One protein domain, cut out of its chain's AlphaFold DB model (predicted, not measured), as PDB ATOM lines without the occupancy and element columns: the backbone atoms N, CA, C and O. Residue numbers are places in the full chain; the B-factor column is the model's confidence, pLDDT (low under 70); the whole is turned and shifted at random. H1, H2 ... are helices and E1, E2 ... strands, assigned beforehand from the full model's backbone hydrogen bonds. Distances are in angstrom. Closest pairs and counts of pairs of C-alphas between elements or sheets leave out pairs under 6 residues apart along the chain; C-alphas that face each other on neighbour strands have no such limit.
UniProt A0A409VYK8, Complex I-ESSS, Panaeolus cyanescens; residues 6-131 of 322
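AT A GLANCE: This is residues 6 to 131 of the 322 residues of the protein "Complex I-ESSS" of Panaeolus cyanescens (UniProt A0A409VYK8). A narrow sheet of three strands forms the middle, with H2 packed over E2 and H5 grazing the sheet; H3 and H4 stand as a loose pair beyond the E3 edge, and H1 lies off the sheet. Residues 92 to 112 fold back beside E3, tied to it by a short pairing. The printed part has 126 residues, with named elements in the order H1 H2 E1 E2 H3 H4 E3 H5; the sheet, E1 E2 E3, is antiparallel, and the class is mixed, helices and strands. It is compact, with a radius of gyration of the C-alphas of 15.0 A and spans of 40 by 38 by 28 A.

HOW THE PARTS SIT: H1, residues 6 to 12, is not on the sheet. H2, residues 15 to 19, is over E2, residues 31 to 39, at a height over the sheet of 7.1 A; their closest C-alphas, of Ala 15 and Leu 38, are 5.6 A apart. E1, residues 25 to 28, forms an antiparallel hairpin with E2, with N 26 and O 33 at 2.8 A. H3, residues 45 to 63, is close but not clearly touching H4, residues 72 to 79; their closest C-alphas, of Trp 52 and Arg 76, are 7.3 A apart. Neither is on the sheet. E3, residues 85 to 91, is antiparallel to E2, with N 36 and O 88 at 2.8 A. H5, residues 113 to 127, only grazes the sheet with residues 113 to 121. Every O i to N i+4 pair is within hydrogen-bond range in H1, H2, H4 and H5, and 13 of 15 in H3.

IN THESE COORDINATES: H1 begins at C-alpha 6 (12.932, 50.112, -11.088). E2 spans 25.5 A, E3 19.7 A and H3 24.1 A, with a kink of 45 degrees near residue 57. H5 spans 21.3 A and ends at C-alpha 127 (19.278, 43.194, -6.937).

THE WHOLE: The C-alphas farthest apart, of Gly 30 and Ser 67, are 40.5 A apart. The printed part has no cut. The link from E3 to H5 is long. No printed residue is under 70 in pLDDT.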
ATOM      1  N   THR A   6      12.186  50.707 -12.192       87.06
ATOM      2  CA  THR A   6      12.932  50.112 -11.088       87.06
ATOM      3  C   THR A   6      12.303  50.387  -9.724       87.06
ATOM      4  O   THR A   6      12.118  49.473  -8.929       87.06
ATOM      5  N   LEU A   7      11.920  51.640  -9.467       88.06
ATOM      6  CA  LEU A   7      11.316  52.045  -8.199       88.06
ATOM      7  C   LEU A   7       9.918  51.443  -8.027       88.06
ATOM      8  O   LEU A   7       9.553  51.027  -6.936       88.06
ATOM      9  N   ARG A   8       9.141  51.349  -9.114       90.25
ATOM     10  CA  ARG A   8       7.835  50.671  -9.088       90.25
ATOM     11  C   ARG A   8       7.973  49.180  -8.788       90.25
ATOM     12  O   ARG A   8       7.164  48.661  -8.036       90.25
ATOM     13  N   LEU A   9       8.983  48.520  -9.357       90.94
ATOM     14  CA  LEU A   9       9.263  47.110  -9.090       90.94
ATOM     15  C   LEU A   9       9.609  46.897  -7.611       90.94
ATOM     16  O   LEU A   9       8.942  46.119  -6.945       90.94
ATOM     17  N   ALA A  10      10.574  47.658  -7.084       90.00
ATOM     18  CA  ALA A  10      10.979  47.558  -5.684       90.00
ATOM     19  C   ALA A  10       9.831  47.878  -4.712       90.00
ATOM     20  O   ALA A  10       9.664  47.198  -3.707       90.00
ATOM     21  N   ASN A  11       8.996  48.872  -5.033       91.00
ATOM     22  CA  ASN A  11       7.850  49.230  -4.198       91.00
ATOM     23  C   ASN A  11       6.708  48.211  -4.230       91.00
ATOM     24  O   ASN A  11       5.892  48.227  -3.312       91.00
ATOM     25  N   ASN A  12       6.648  47.346  -5.238       91.81
ATOM     26  CA  ASN A  12       5.632  46.302  -5.345       91.81
ATOM     27  C   ASN A  12       6.128  44.932  -4.859       91.81
ATOM     28  O   ASN A  12       5.314  44.019  -4.751       91.81
ATOM     29  N   ALA A  13       7.425  44.786  -4.580       92.81
ATOM     30  CA  ALA A  13       7.995  43.549  -4.060       92.81
ATOM     31  C   ALA A  13       7.399  43.201  -2.690       92.81
ATOM     32  O   ALA A  13       7.203  44.093  -1.850       92.81
ATOM     33  N   SER A  14       7.116  41.911  -2.484       93.69
ATOM     34  CA  SER A  14       6.623  41.382  -1.212       93.69
ATOM     35  C   SER A  14       7.747  41.288  -0.177       93.69
ATOM     36  O   SER A  14       8.931  41.267  -0.523       93.69
ATOM     37  N   ALA A  15       7.384  41.203   1.105       93.81
ATOM     38  CA  ALA A  15       8.360  41.021   2.175       93.81
ATOM     39  C   ALA A  15       9.192  39.739   1.969       93.81
ATOM     40  O   ALA A  15      10.409  39.785   2.114       93.81
ATOM     41  N   ASP A  16       8.563  38.645   1.524       94.19
ATOM     42  CA  ASP A  16       9.233  37.365   1.247       94.19
ATOM     43  C   ASP A  16      10.224  37.457   0.077       94.19
ATOM     44  O   ASP A  16      11.321  36.896   0.125       94.19
ATOM     45  N   GLU A  17       9.870  38.203  -0.975       94.62
ATOM     46  CA  GLU A  17      10.770  38.443  -2.102       94.62
ATOM     47  C   GLU A  17      12.009  39.217  -1.642       94.62
ATOM     48  O   GLU A  17      13.134  38.860  -1.987       94.62
ATOM     49  N   ILE A  18      11.826  40.250  -0.817       94.12
ATOM     50  CA  ILE A  18      12.935  41.034  -0.261       94.12
ATOM     51  C   ILE A  18      13.773  40.179   0.696       94.12
ATOM     52  O   ILE A  18      15.001  40.219   0.622       94.12
ATOM     53  N   GLN A  19      13.130  39.358   1.528       95.12
ATOM     54  CA  GLN A  19      13.787  38.427   2.442       95.12
ATOM     55  C   GLN A  19      14.721  37.459   1.705       95.12
ATOM     56  O   GLN A  19      15.787  37.148   2.225       95.12
ATOM     57  N   SER A  20      14.374  37.026   0.486       95.06
ATOM     58  CA  SER A  20      15.196  36.093  -0.304       95.06
ATOM     59  C   SER A  20      16.591  36.626  -0.667       95.06
ATOM     60  O   SER A  20      17.517  35.847  -0.890       95.06
ATOM     61  N   TYR A  21      16.760  37.951  -0.702       93.00
ATOM     62  CA  TYR A  21      18.045  38.596  -0.979       93.00
ATOM     63  C   TYR A  21      18.871  38.864   0.281       93.00
ATOM     64  O   TYR A  21      20.043  39.226   0.162       93.00
ATOM     65  N   ILE A  22      18.263  38.732   1.462       93.81
ATOM     66  CA  ILE A  22      18.903  39.006   2.743       93.81
ATOM     67  C   ILE A  22      19.388  37.703   3.360       93.81
ATOM     68  O   ILE A  22      18.682  36.698   3.384       93.81
ATOM     69  N   THR A  23      20.590  37.727   3.932       94.06
ATOM     70  CA  THR A  23      21.059  36.604   4.751       94.06
ATOM     71  C   THR A  23      20.290  36.580   6.080       94.06
ATOM     72  O   THR A  23      20.487  37.491   6.888       94.06
ATOM     73  N   PRO A  24      19.464  35.556   6.363       91.38
ATOM     74  CA  PRO A  24      18.535  35.581   7.494       91.38
ATOM     75  C   PRO A  24      19.216  35.415   8.852       91.38
ATOM     76  O   PRO A  24      18.616  35.746   9.862       91.38
ATOM     77  N   VAL A  25      20.447  34.907   8.913       93.38
ATOM     78  CA  VAL A  25      21.159  34.694  10.178       93.38
ATOM     79  C   VAL A  25      22.497  35.416  10.143       93.38
ATOM     80  O   VAL A  25      23.274  35.297   9.191       93.38
ATOM     81  N   TYR A  26      22.779  36.157  11.207       93.50
ATOM     82  CA  TYR A  26      24.057  36.793  11.468       93.50
ATOM     83  C   TYR A  26      24.604  36.296  12.802       93.50
ATOM     84  O   TYR A  26      24.047  36.556  13.867       93.50
ATOM     85  N   ASN A  27      25.706  35.550  12.740       92.12
ATOM     86  CA  ASN A  27      26.299  34.953  13.924       92.12
ATOM     87  C   ASN A  27      27.272  35.936  14.587       92.12
ATOM     88  O   ASN A  27      28.381  36.148  14.094       92.12
ATOM     89  N   ILE A  28      26.850  36.532  15.700       88.88
ATOM     90  CA  ILE A  28      27.731  37.290  16.588       88.88
ATOM     91  C   ILE A  28      28.216  36.316  17.668       88.88
ATOM     92  O   ILE A  28      27.401  35.547  18.181       88.88
ATOM     93  N   PRO A  29      29.508  36.318  18.048       86.81
ATOM     94  CA  PRO A  29      30.011  35.427  19.090       86.81
ATOM     95  C   PRO A  29      29.153  35.491  20.366       86.81
ATOM     96  O   PRO A  29      29.072  36.536  21.011       86.81
ATOM     97  N   GLY A  30      28.491  34.379  20.701       83.38
ATOM     98  CA  GLY A  30      27.630  34.247  21.883       83.38
ATOM     99  C   GLY A  30      26.209  34.814  21.754       83.38
ATOM    100  O   GLY A  30      25.468  34.766  22.728       83.38
ATOM    101  N   CYS A  31      25.813  35.345  20.595       86.06
ATOM    102  CA  CYS A  31      24.473  35.889  20.374       86.06
ATOM    103  C   CYS A  31      24.089  35.771  18.886       86.06
ATOM    104  O   CYS A  31      24.349  36.696  18.112       86.06
ATOM    105  N   PRO A  32      23.516  34.638  18.440       91.81
ATOM    106  CA  PRO A  32      22.999  34.540  17.083       91.81
ATOM    107  C   PRO A  32      21.846  35.533  16.899       91.81
ATOM    108  O   PRO A  32      20.988  35.688  17.771       91.81
ATOM    109  N   VAL A  33      21.857  36.230  15.765       94.44
ATOM    110  CA  VAL A  33      20.851  37.230  15.410       94.44
ATOM    111  C   VAL A  33      20.142  36.806  14.135       94.44
ATOM    112  O   VAL A  33      20.795  36.496  13.136       94.44
ATOM    113  N   THR A  34      18.817  36.851  14.147       95.56
ATOM    114  CA  THR A  34      17.975  36.539  12.991       95.56
ATOM    115  C   THR A  34      17.435  37.826  12.379       95.56
ATOM    116  O   THR A  34      16.904  38.677  13.087       95.56
ATOM    117  N   LEU A  35      17.579  37.980  11.067       95.38
ATOM    118  CA  LEU A  35      17.104  39.117  10.289       95.38
ATOM    119  C   LEU A  35      15.800  38.764   9.572       95.38
ATOM    120  O   LEU A  35      15.755  37.820   8.781       95.38
ATOM    121  N   GLN A  36      14.767  39.567   9.807       94.69
ATOM    122  CA  GLN A  36      13.444  39.417   9.211       94.69
ATOM    123  C   GLN A  36      12.991  40.722   8.554       94.69
ATOM    124  O   GLN A  36      13.087  41.793   9.150       94.69
ATOM    125  N   VAL A  37      12.458  40.631   7.341       95.44
ATOM    126  CA  VAL A  37      11.880  41.756   6.609       95.44
ATOM    127  C   VAL A  37      10.381  41.812   6.845       95.44
ATOM    128  O   VAL A  37       9.686  40.824   6.625       95.44
ATOM    129  N   LEU A  38       9.873  42.982   7.224       94.69
ATOM    130  CA  LEU A  38       8.438  43.241   7.348       94.69
ATOM    131  C   LEU A  38       8.040  44.534   6.633       94.69
ATOM    132  O   LEU A  38       8.836  45.457   6.460       94.69
ATOM    133  N   HIS A  39       6.779  44.610   6.217       94.12
ATOM    134  CA  HIS A  39       6.156  45.841   5.726       94.12
ATOM    135  C   HIS A  39       5.419  46.554   6.862       94.12
ATOM    136  O   HIS A  39       4.935  45.901   7.783       94.12
ATOM    137  N   ALA A  40       5.242  47.875   6.759       92.69
ATOM    138  CA  ALA A  40       4.508  48.663   7.759       92.69
ATOM    139  C   ALA A  40       3.092  48.139   8.057       92.69
ATOM    140  O   ALA A  40       2.637  48.173   9.202       92.69
ATOM    141  N   SER A  41       2.410  47.615   7.033       91.38
ATOM    142  CA  SER A  41       1.074  47.026   7.157       91.38
ATOM    143  C   SER A  41       1.048  45.710   7.939       91.38
ATOM    144  O   SER A  41      -0.008  45.337   8.432       91.38
ATOM    145  N   ALA A  42       2.180  45.008   8.030       92.44
ATOM    146  CA  ALA A  42       2.318  43.737   8.740       92.44
ATOM    147  C   ALA A  42       2.847  43.906  10.177       92.44
ATOM    148  O   ALA A  42       2.986  42.918  10.889       92.44
ATOM    149  N   LEU A  43       3.168  45.135  10.599       93.12
ATOM    150  CA  LEU A  43       3.607  45.407  11.965       93.12
ATOM    151  C   LEU A  43       2.409  45.433  12.918       93.12
ATOM    152  O   LEU A  43       1.485  46.230  12.737       93.12
ATOM    153  N   GLU A  44       2.466  44.597  13.950       94.31
ATOM    154  CA  GLU A  44       1.563  44.655  15.100       94.31
ATOM    155  C   GLU A  44       1.855  45.884  15.969       94.31
ATOM    156  O   GLU A  44       2.964  46.427  15.957       94.31
ATOM    157  N   GLU A  45       0.867  46.323  16.749       93.94
ATOM    158  CA  GLU A  45       0.985  47.555  17.533       93.94
ATOM    159  C   GLU A  45       2.084  47.463  18.603       93.94
ATOM    160  O   GLU A  45       2.870  48.392  18.759       93.94
ATOM    161  N   GLU A  46       2.236  46.310  19.261       93.50
ATOM    162  CA  GLU A  46       3.312  46.083  20.240       93.50
ATOM    163  C   GLU A  46       4.706  46.231  19.616       93.50
ATOM    164  O   GLU A  46       5.627  46.796  20.214       93.50
ATOM    165  N   LEU A  47       4.856  45.760  18.377       94.06
ATOM    166  CA  LEU A  47       6.100  45.866  17.632       94.06
ATOM    167  C   LEU A  47       6.365  47.310  17.193       94.06
ATOM    168  O   LEU A  47       7.507  47.763  17.273       94.06
ATOM    169  N   ARG A  48       5.327  48.058  16.792       95.38
ATOM    170  CA  ARG A  48       5.441  49.499  16.513       95.38
ATOM    171  C   ARG A  48       5.894  50.269  17.745       95.38
ATOM    172  O   ARG A  48       6.801  51.090  17.633       95.38
ATOM    173  N   GLU A  49       5.331  49.978  18.914       95.38
ATOM    174  CA  GLU A  49       5.756  50.600  20.172       95.38
ATOM    175  C   GLU A  49       7.205  50.242  20.521       95.38
ATOM    176  O   GLU A  49       7.972  51.103  20.947       95.38
ATOM    177  N   SER A  50       7.635  49.000  20.277       95.19
ATOM    178  CA  SER A  50       9.032  48.614  20.489       95.19
ATOM    179  C   SER A  50      10.001  49.331  19.542       95.19
ATOM    180  O   SER A  50      11.078  49.744  19.969       95.19
ATOM    181  N   ILE A  51       9.640  49.464  18.262       95.50
ATOM    182  CA  ILE A  51      10.424  50.195  17.255       95.50
ATOM    183  C   ILE A  51      10.503  51.675  17.636       95.50
ATOM    184  O   ILE A  51      11.586  52.258  17.625       95.50
ATOM    185  N   TRP A  52       9.372  52.267  18.026       95.75
ATOM    186  CA  TRP A  52       9.311  53.650  18.482       95.75
ATOM    187  C   TRP A  52      10.181  53.881  19.721       95.75
ATOM    188  O   TRP A  52      10.992  54.801  19.726       95.75
ATOM    189  N   GLY A  53      10.086  53.009  20.727       95.81
ATOM    190  CA  GLY A  53      10.893  53.113  21.940       95.81
ATOM    191  C   GLY A  53      12.396  53.038  21.663       95.81
ATOM    192  O   GLY A  53      13.163  53.807  22.240       95.81
ATOM    193  N   LEU A  54      12.828  52.170  20.739       95.44
ATOM    194  CA  LEU A  54      14.235  52.104  20.329       95.44
ATOM    195  C   LEU A  54      14.672  53.364  19.562       95.44
ATOM    196  O   LEU A  54      15.780  53.856  19.775       95.44
ATOM    197  N   PHE A  55      13.812  53.898  18.689       95.62
ATOM    198  CA  PHE A  55      14.078  55.154  17.984       95.62
ATOM    199  C   PHE A  55      14.275  56.313  18.958       95.62
ATOM    200  O   PHE A  55      15.276  57.020  18.891       95.62
ATOM    201  N   GLU A  56      13.307  56.496  19.855       95.69
ATOM    202  CA  GLU A  56      13.266  57.580  20.827       95.69
ATOM    203  C   GLU A  56      14.485  57.522  21.745       95.69
ATOM    204  O   GLU A  56      15.196  58.517  21.861       95.69
ATOM    205  N   ALA A  57      14.817  56.343  22.280       95.25
ATOM    206  CA  ALA A  57      15.994  56.160  23.123       95.25
ATOM    207  C   ALA A  57      17.312  56.550  22.426       95.25
ATOM    208  O   ALA A  57      18.197  57.118  23.060       95.25
ATOM    209  N   ASN A  58      17.451  56.262  21.128       95.12
ATOM    210  CA  ASN A  58      18.682  56.545  20.387       95.12
ATOM    211  C   ASN A  58      18.755  57.973  19.830       95.12
ATOM    212  O   ASN A  58      19.852  58.499  19.640       95.12
ATOM    213  N   MET A  59      17.611  58.569  19.488       94.19
ATOM    214  CA  MET A  59      17.562  59.766  18.646       94.19
ATOM    215  C   MET A  59      16.996  61.000  19.351       94.19
ATOM    216  O   MET A  59      17.246  62.103  18.870       94.19
ATOM    217  N   PHE A  60      16.293  60.864  20.480       94.56
ATOM    218  CA  PHE A  60      15.680  61.998  21.182       94.56
ATOM    219  C   PHE A  60      16.690  63.107  21.512       94.56
ATOM    220  O   PHE A  60      16.491  64.257  21.120       94.56
ATOM    221  N   GLU A  61      17.808  62.755  22.158       95.31
ATOM    222  CA  GLU A  61      18.841  63.722  22.564       95.31
ATOM    223  C   GLU A  61      19.516  64.418  21.374       95.31
ATOM    224  O   GLU A  61      20.049  65.516  21.520       95.31
ATOM    225  N   LEU A  62      19.477  63.802  20.190       93.94
ATOM    226  CA  LEU A  62      20.042  64.368  18.968       93.94
ATOM    227  C   LEU A  62      19.057  65.298  18.257       93.94
ATOM    228  O   LEU A  62      19.473  66.322  17.729       93.94
ATOM    229  N   TYR A  63      17.766  64.952  18.236       92.75
ATOM    230  CA  TYR A  63      16.741  65.738  17.548       92.75
ATOM    231  C   TYR A  63      16.266  66.947  18.356       92.75
ATOM    232  O   TYR A  63      16.032  68.003  17.772       92.75
ATOM    233  N   ALA A  64      16.133  66.820  19.678       92.94
ATOM    234  CA  ALA A  64      15.614  67.892  20.528       92.94
ATOM    235  C   ALA A  64      16.370  69.235  20.387       92.94
ATOM    236  O   ALA A  64      15.694  70.260  20.291       92.94
ATOM    237  N   PRO A  65      17.719  69.272  20.329       93.00
ATOM    238  CA  PRO A  65      18.467  70.510  20.092       93.00
ATOM    239  C   PRO A  65      18.706  70.829  18.605       93.00
ATOM    240  O   PRO A  65      19.303  71.862  18.309       93.00
ATOM    241  N   SER A  66      18.305  69.949  17.680       92.00
ATOM    242  CA  SER A  66      18.546  70.117  16.240       92.00
ATOM    243  C   SER A  66      17.564  71.091  15.586       92.00
ATOM    244  O   SER A  66      16.468  71.326  16.101       92.00
ATOM    245  N   SER A  67      17.904  71.571  14.390       88.50
ATOM    246  CA  SER A  67      17.027  72.384  13.537       88.50
ATOM    247  C   SER A  67      15.718  71.671  13.166       88.50
ATOM    248  O   SER A  67      14.712  72.324  12.893       88.50
ATOM    249  N   PHE A  68      15.699  70.333  13.202       86.81
ATOM    250  CA  PHE A  68      14.501  69.529  12.953       86.81
ATOM    251  C   PHE A  68      13.519  69.494  14.131       86.81
ATOM    252  O   PHE A  68      12.339  69.218  13.917       86.81
ATOM    253  N   GLY A  69      13.994  69.727  15.358       91.62
ATOM    254  CA  GLY A  69      13.205  69.580  16.582       91.62
ATOM    255  C   GLY A  69      12.722  68.146  16.861       91.62
ATOM    256  O   GLY A  69      13.044  67.187  16.155       91.62
ATOM    257  N   TRP A  70      11.923  67.984  17.923       92.81
ATOM    258  CA  TRP A  70      11.316  66.704  18.307       92.81
ATOM    259  C   TRP A  70       9.786  66.770  18.247       92.81
ATOM    260  O   TRP A  70       9.123  67.239  19.173       92.81
ATOM    261  N   HIS A  71       9.224  66.263  17.149       94.25
ATOM    262  CA  HIS A  71       7.781  66.178  16.915       94.25
ATOM    263  C   HIS A  71       7.343  64.707  16.853       94.25
ATOM    264  O   HIS A  71       7.292  64.119  15.769       94.25
ATOM    265  N   PRO A  72       7.039  64.068  18.000       93.50
ATOM    266  CA  PRO A  72       6.878  62.618  18.066       93.50
ATOM    267  C   PRO A  72       5.706  62.108  17.225       93.50
ATOM    268  O   PRO A  72       5.834  61.085  16.564       93.50
ATOM    269  N   LEU A  73       4.581  62.826  17.172       95.12
ATOM    270  CA  LEU A  73       3.414  62.398  16.392       95.12
ATOM    271  C   LEU A  73       3.698  62.372  14.884       95.12
ATOM    272  O   LEU A  73       3.406  61.381  14.219       95.12
ATOM    273  N   GLU A  74       4.303  63.435  14.357       93.69
ATOM    274  CA  GLU A  74       4.668  63.531  12.939       93.69
ATOM    275  C   GLU A  74       5.751  62.512  12.588       93.69
ATOM    276  O   GLU A  74       5.643  61.793  11.596       93.69
ATOM    277  N   LYS A  75       6.758  62.367  13.459       92.94
ATOM    278  CA  LYS A  75       7.837  61.404  13.252       92.94
ATOM    279  C   LYS A  75       7.342  59.960  13.309       92.94
ATOM    280  O   LYS A  75       7.810  59.138  12.528       92.94
ATOM    281  N   ARG A  76       6.362  59.647  14.164       94.31
ATOM    282  CA  ARG A  76       5.690  58.336  14.180       94.31
ATOM    283  C   ARG A  76       4.947  58.068  12.875       94.31
ATOM    284  O   ARG A  76       5.049  56.965  12.349       94.31
ATOM    285  N   GLN A  77       4.238  59.057  12.329       94.00
ATOM    286  CA  GLN A  77       3.550  58.914  11.038       94.00
ATOM    287  C   GLN A  77       4.530  58.713   9.875       94.00
ATOM    288  O   GLN A  77       4.267  57.913   8.978       94.00
ATOM    289  N   GLU A  78       5.663  59.417   9.896       92.31
ATOM    290  CA  GLU A  78       6.744  59.244   8.924       92.31
ATOM    291  C   GLU A  78       7.370  57.851   9.028       92.31
ATOM    292  O   GLU A  78       7.480  57.150   8.021       92.31
ATOM    293  N   LEU A  79       7.727  57.434  10.247       93.38
ATOM    294  CA  LEU A  79       8.341  56.140  10.521       93.38
ATOM    295  C   LEU A  79       7.433  55.011  10.020       93.38
ATOM    296  O   LEU A  79       7.856  54.216   9.184       93.38
ATOM    297  N   PHE A  80       6.157  55.019  10.424       95.19
ATOM    298  CA  PHE A  80       5.163  53.991  10.094       95.19
ATOM    299  C   PHE A  80       4.387  54.237   8.795       95.19
ATOM    300  O   PHE A  80       3.261  53.756   8.641       95.19
ATOM    301  N   ASN A  81       4.984  54.937   7.827       94.25
ATOM    302  CA  ASN A  81       4.363  55.132   6.522       94.25
ATOM    303  C   ASN A  81       4.022  53.776   5.855       94.25
ATOM    304  O   ASN A  81       4.841  52.857   5.899       94.25
ATOM    305  N   PRO A  82       2.870  53.627   5.172       92.25
ATOM    306  CA  PRO A  82       2.483  52.366   4.528       92.25
ATOM    307  C   PRO A  82       3.486  51.814   3.505       92.25
ATOM    308  O   PRO A  82       3.490  50.614   3.236       92.25
ATOM    309  N   LEU A  83       4.324  52.675   2.916       90.44
ATOM    310  CA  LEU A  83       5.368  52.272   1.969       90.44
ATOM    311  C   LEU A  83       6.678  51.839   2.650       90.44
ATOM    312  O   LEU A  83       7.572  51.338   1.960       90.44
ATOM    313  N   SER A  84       6.798  52.031   3.968       93.31
ATOM    314  CA  SER A  84       7.982  51.673   4.744       93.31
ATOM    315  C   SER A  84       8.151  50.160   4.841       93.31
ATOM    316  O   SER A  84       7.197  49.384   4.984       93.31
ATOM    317  N   ARG A  85       9.415  49.751   4.777       93.31
ATOM    318  CA  ARG A  85       9.881  48.375   4.909       93.31
ATOM    319  C   ARG A  85      10.962  48.359   5.966       93.31
ATOM    320  O   ARG A  85      11.781  49.268   5.985       93.31
ATOM    321  N   TYR A  86      10.965  47.318   6.779       94.44
ATOM    322  CA  TYR A  86      11.822  47.217   7.948       94.44
ATOM    323  C   TYR A  86      12.662  45.967   7.834       94.44
ATOM    324  O   TYR A  86      12.133  44.899   7.521       94.44
ATOM    325  N   ILE A  87      13.949  46.096   8.137       94.94
ATOM    326  CA  ILE A  87      14.802  44.949   8.441       94.94
ATOM    327  C   ILE A  87      14.918  44.883   9.959       94.94
ATOM    328  O   ILE A  87      15.572  45.726  10.568       94.94
ATOM    329  N   LEU A  88      14.263  43.898  10.565       95.50
ATOM    330  CA  LEU A  88      14.270  43.661  12.002       95.50
ATOM    331  C   LEU A  88      15.323  42.620  12.355       95.50
ATOM    332  O   LEU A  88      15.428  41.589  11.695       95.50
ATOM    333  N   ALA A  89      16.076  42.885  13.412       95.19
ATOM    334  CA  ALA A  89      17.041  41.961  13.974       95.19
ATOM    335  C   ALA A  89      16.534  41.441  15.320       95.19
ATOM    336  O   ALA A  89      16.258  42.224  16.230       95.19
ATOM    337  N   TRP A  90      16.458  40.125  15.453       94.12
ATOM    338  CA  TRP A  90      15.976  39.429  16.639       94.12
ATOM    339  C   TRP A  90      17.105  38.639  17.281       94.12
ATOM    340  O   TRP A  90      17.924  38.049  16.582       94.12
ATOM    341  N   SER A  91      17.124  38.602  18.607       91.88
ATOM    342  CA  SER A  91      17.949  37.665  19.362       91.88
ATOM    343  C   SER A  91      17.050  36.616  20.002       91.88
ATOM    344  O   SER A  91      15.940  36.935  20.416       91.88
ATOM    345  N   GLU A  92      17.533  35.383  20.139       86.94
ATOM    346  CA  GLU A  92      16.790  34.314  20.826       86.94
ATOM    347  C   GLU A  92      16.479  34.658  22.292       86.94
ATOM    348  O   GLU A  92      15.522  34.144  22.865       86.94
ATOM    349  N   SER A  93      17.264  35.549  22.905       83.12
ATOM    350  CA  SER A  93      17.092  35.950  24.301       83.12
ATOM    351  C   SER A  93      16.058  37.057  24.522       83.12
ATOM    352  O   SER A  93      15.758  37.362  25.676       83.12
ATOM    353  N   THR A  94      15.548  37.709  23.469       85.25
ATOM    354  CA  THR A  94      14.678  38.890  23.601       85.25
ATOM    355  C   THR A  94      13.362  38.725  22.852       85.25
ATOM    356  O   THR A  94      13.319  38.279  21.712       85.25
ATOM    357  N   THR A  95      12.267  39.173  23.468       86.62
ATOM    358  CA  THR A  95      10.934  39.217  22.839       86.62
ATOM    359  C   THR A  95      10.726  40.440  21.944       86.62
ATOM    360  O   THR A  95       9.700  40.558  21.286       86.62
ATOM    361  N   LYS A  96      11.691  41.363  21.931       91.25
ATOM    362  CA  LYS A  96      11.689  42.604  21.153       91.25
ATOM    363  C   LYS A  96      12.848  42.599  20.154       91.25
ATOM    364  O   LYS A  96      13.879  41.975  20.448       91.25
ATOM    365  N   PRO A  97      12.720  43.298  19.012       91.00
ATOM    366  CA  PRO A  97      13.822  43.446  18.077       91.00
ATOM    367  C   PRO A  97      14.970  44.223  18.736       91.00
ATOM    368  O   PRO A  97      14.767  45.285  19.320       91.00
ATOM    369  N   ILE A  98      16.186  43.693  18.616       92.44
ATOM    370  CA  ILE A  98      17.422  44.330  19.099       92.44
ATOM    371  C   ILE A  98      17.956  45.379  18.118       92.44
ATOM    372  O   ILE A  98      18.837  46.166  18.460       92.44
ATOM    373  N   ALA A  99      17.464  45.374  16.880       89.62
ATOM    374  CA  ALA A  99      17.674  46.453  15.932       89.62
ATOM    375  C   ALA A  99      16.536  46.505  14.915       89.62
ATOM    376  O   ALA A  99      15.955  45.474  14.570       89.62
ATOM    377  N   TYR A 100      16.278  47.693  14.385       89.25
ATOM    378  CA  TYR A 100      15.547  47.858  13.136       89.25
ATOM    379  C   TYR A 100      16.292  48.861  12.251       89.25
ATOM    380  O   TYR A 100      16.814  49.865  12.737       89.25
ATOM    381  N   ASP A 101      16.373  48.570  10.955       85.06
ATOM    382  CA  ASP A 101      17.144  49.334   9.968       85.06
ATOM    383  C   ASP A 101      18.596  49.585  10.400       85.06
ATOM    384  O   ASP A 101      19.455  48.729  10.210       85.06
ATOM    385  N   ILE A 102      18.891  50.755  10.972       91.69
ATOM    386  CA  ILE A 102      20.210  51.092  11.520       91.69
ATOM    387  C   ILE A 102      20.182  51.507  12.991       91.69
ATOM    388  O   ILE A 102      21.227  51.781  13.582       91.69
ATOM    389  N   GLN A 103      18.994  51.522  13.591       94.88
ATOM    390  CA  GLN A 103      18.810  51.757  15.011       94.88
ATOM    391  C   GLN A 103      19.085  50.451  15.745       94.88
ATOM    392  O   GLN A 103      18.319  49.498  15.646       94.88
ATOM    393  N   VAL A 104      20.222  50.397  16.436       95.25
ATOM    394  CA  VAL A 104      20.687  49.214  17.166       95.25
ATOM    395  C   VAL A 104      20.613  49.496  18.657       95.25
ATOM    396  O   VAL A 104      21.077  50.548  19.100       95.25
ATOM    397  N   ASP A 105      20.081  48.547  19.423       94.62
ATOM    398  CA  ASP A 105      20.065  48.594  20.882       94.62
ATOM    399  C   ASP A 105      21.481  48.765  21.451       94.62
ATOM    400  O   ASP A 105      22.446  48.165  20.960       94.62
ATOM    401  N   ALA A 106      21.612  49.573  22.505       93.75
ATOM    402  CA  ALA A 106      22.892  49.912  23.119       93.75
ATOM    403  C   ALA A 106      23.743  48.674  23.465       93.75
ATOM    404  O   ALA A 106      24.958  48.686  23.255       93.75
ATOM    405  N   SER A 107      23.119  47.577  23.903       91.69
ATOM    406  CA  SER A 107      23.805  46.331  24.276       91.69
ATOM    407  C   SER A 107      24.427  45.575  23.090       91.69
ATOM    408  O   SER A 107      25.323  44.741  23.273       91.69
ATOM    409  N   MET A 108      23.974  45.858  21.865       92.06
ATOM    410  CA  MET A 108      24.391  45.186  20.627       92.06
ATOM    411  C   MET A 108      25.225  46.079  19.703       92.06
ATOM    412  O   MET A 108      25.739  45.627  18.672       92.06
ATOM    413  N   GLN A 109      25.431  47.335  20.087       94.00
ATOM    414  CA  GLN A 109      26.315  48.253  19.386       94.00
ATOM    415  C   GLN A 109      27.788  47.804  19.472       94.00
ATOM    416  O   GLN A 109      28.217  47.141  20.410       94.00
ATOM    417  N   GLY A 110      28.584  48.136  18.450       91.94
ATOM    418  CA  GLY A 110      30.005  47.755  18.389       91.94
ATOM    419  C   GLY A 110      30.279  46.289  18.018       91.94
ATOM    420  O   GLY A 110      31.427  45.940  17.774       91.94
ATOM    421  N   LYS A 111      29.245  45.446  17.873       92.81
ATOM    422  CA  LYS A 111      29.366  44.020  17.494       92.81
ATOM    423  C   LYS A 111      29.255  43.754  15.981       92.81
ATOM    424  O   LYS A 111      29.062  42.624  15.538       92.81
ATOM    425  N   GLY A 112      29.314  44.808  15.164       92.50
ATOM    426  CA  GLY A 112      29.234  44.719  13.699       92.50
ATOM    427  C   GLY A 112      27.821  44.600  13.108       92.50
ATOM    428  O   GLY A 112      27.695  44.599  11.885       92.50
ATOM    429  N   LEU A 113      26.764  44.574  13.931       93.56
ATOM    430  CA  LEU A 113      25.374  44.433  13.467       93.56
ATOM    431  C   LEU A 113      24.954  45.543  12.485       93.56
ATOM    432  O   LEU A 113      24.439  45.244  11.414       93.56
ATOM    433  N   GLY A 114      25.259  46.811  12.778       94.00
ATOM    434  CA  GLY A 114      24.951  47.913  11.853       94.00
ATOM    435  C   GLY A 114      25.654  47.780  10.493       94.00
ATOM    436  O   GLY A 114      25.065  48.068   9.455       94.00
ATOM    437  N   ASN A 115      26.903  47.294  10.473       93.88
ATOM    438  CA  ASN A 115      27.634  47.055   9.223       93.88
ATOM    439  C   ASN A 115      26.972  45.928   8.417       93.88
ATOM    440  O   ASN A 115      26.785  46.057   7.208       93.88
ATOM    441  N   LYS A 116      26.554  44.848   9.091       94.38
ATOM    442  CA  LYS A 116      25.779  43.771   8.465       94.38
ATOM    443  C   LYS A 116      24.504  44.322   7.817       94.38
ATOM    444  O   LYS A 116      24.329  44.109   6.622       94.38
ATOM    445  N   LEU A 117      23.690  45.085   8.550       94.50
ATOM    446  CA  LEU A 117      22.429  45.656   8.051       94.50
ATOM    447  C   LEU A 117      22.640  46.546   6.810       94.50
ATOM    448  O   LEU A 117      21.983  46.354   5.786       94.50
ATOM    449  N   LEU A 118      23.633  47.445   6.827       94.25
ATOM    450  CA  LEU A 118      23.975  48.279   5.663       94.25
ATOM    451  C   LEU A 118      24.468  47.479   4.449       94.25
ATOM    452  O   LEU A 118      24.260  47.887   3.297       94.25
ATOM    453  N   ASN A 119      25.155  46.361   4.675       92.94
ATOM    454  CA  ASN A 119      25.613  45.492   3.594       92.94
ATOM    455  C   ASN A 119      24.453  44.711   2.971       92.94
ATOM    456  O   ASN A 119      24.402  44.632   1.745       92.94
ATOM    457  N   GLU A 120      23.484  44.247   3.766       93.25
ATOM    458  CA  GLU A 120      22.242  43.654   3.245       93.25
ATOM    459  C   GLU A 120      21.443  44.672   2.415       93.25
ATOM    460  O   GLU A 120      21.041  44.370   1.289       93.25
ATOM    461  N   LEU A 121      21.323  45.924   2.877       93.31
ATOM    462  CA  LEU A 121      20.726  47.010   2.083       93.31
ATOM    463  C   LEU A 121      21.464  47.236   0.757       93.31
ATOM    464  O   LEU A 121      20.851  47.489  -0.278       93.31
ATOM    465  N   SER A 122      22.788  47.101   0.754       91.94
ATOM    466  CA  SER A 122      23.583  47.246  -0.469       91.94
ATOM    467  C   SER A 122      23.396  46.073  -1.431       91.94
ATOM    468  O   SER A 122      23.427  46.276  -2.647       91.94
ATOM    469  N   THR A 123      23.182  44.861  -0.916       92.19
ATOM    470  CA  THR A 123      22.785  43.691  -1.711       92.19
ATOM    471  C   THR A 123      21.418  43.920  -2.346       92.19
ATOM    472  O   THR A 123      21.295  43.797  -3.565       92.19
ATOM    473  N   LEU A 124      20.432  44.381  -1.570       92.31
ATOM    474  CA  LEU A 124      19.107  44.742  -2.079       92.31
ATOM    475  C   LEU A 124      19.175  45.806  -3.174       92.31
ATOM    476  O   LEU A 124      18.584  45.639  -4.243       92.31
ATOM    477  N   CYS A 125      19.948  46.873  -2.962       92.06
ATOM    478  CA  CYS A 125      20.128  47.902  -3.979       92.06
ATOM    479  C   CYS A 125      20.682  47.330  -5.288       92.06
ATOM    480  O   CYS A 125      20.220  47.723  -6.357       92.06
ATOM    481  N   LYS A 126      21.623  46.380  -5.241       91.12
ATOM    482  CA  LYS A 126      22.144  45.727  -6.453       91.12
ATOM    483  C   LYS A 126      21.077  44.882  -7.145       91.12
ATOM    484  O   LYS A 126      20.905  45.029  -8.354       91.12
ATOM    485  N   SER A 127      20.339  44.058  -6.398       91.62
ATOM    486  CA  SER A 127      19.278  43.194  -6.937       91.62
ATOM    487  C   SER A 127      18.198  44.000  -7.654       91.62
ATOM    488  O   SER A 127      17.832  43.702  -8.790       91.62
ATOM    489  N   TYR A 128      17.771  45.104  -7.040       91.69
ATOM    490  CA  TYR A 128      16.798  46.015  -7.631       91.69
ATOM    491  C   TYR A 128      17.427  47.055  -8.560       91.69
ATOM    492  O   TYR A 128      16.719  47.944  -9.003       91.69
ATOM    493  N   LYS A 129      18.721  46.994  -8.905       90.88
ATOM    494  CA  LYS A 129      19.388  47.975  -9.794       90.88
ATOM    495  C   LYS A 129      19.212  49.435  -9.339       90.88
ATOM    496  O   LYS A 129      19.093  50.349 -10.159       90.88
ATOM    497  N   MET A 130      19.169  49.656  -8.028       90.19
ATOM    498  CA  MET A 130      19.239  50.977  -7.413       90.19
ATOM    499  C   MET A 130      20.681  51.488  -7.440       90.19
ATOM    500  O   MET A 130      21.632  50.718  -7.342       90.19
ATOM    501  N   GLN A 131      20.854  52.801  -7.580       89.50
ATOM    502  CA  GLN A 131      22.173  53.397  -7.811       89.50
ATOM    503  C   GLN A 131      23.001  53.554  -6.531       89.50
ATOM    504  O   GLN A 131      24.221  53.386  -6.555       89.50
TER     505      GLN A 131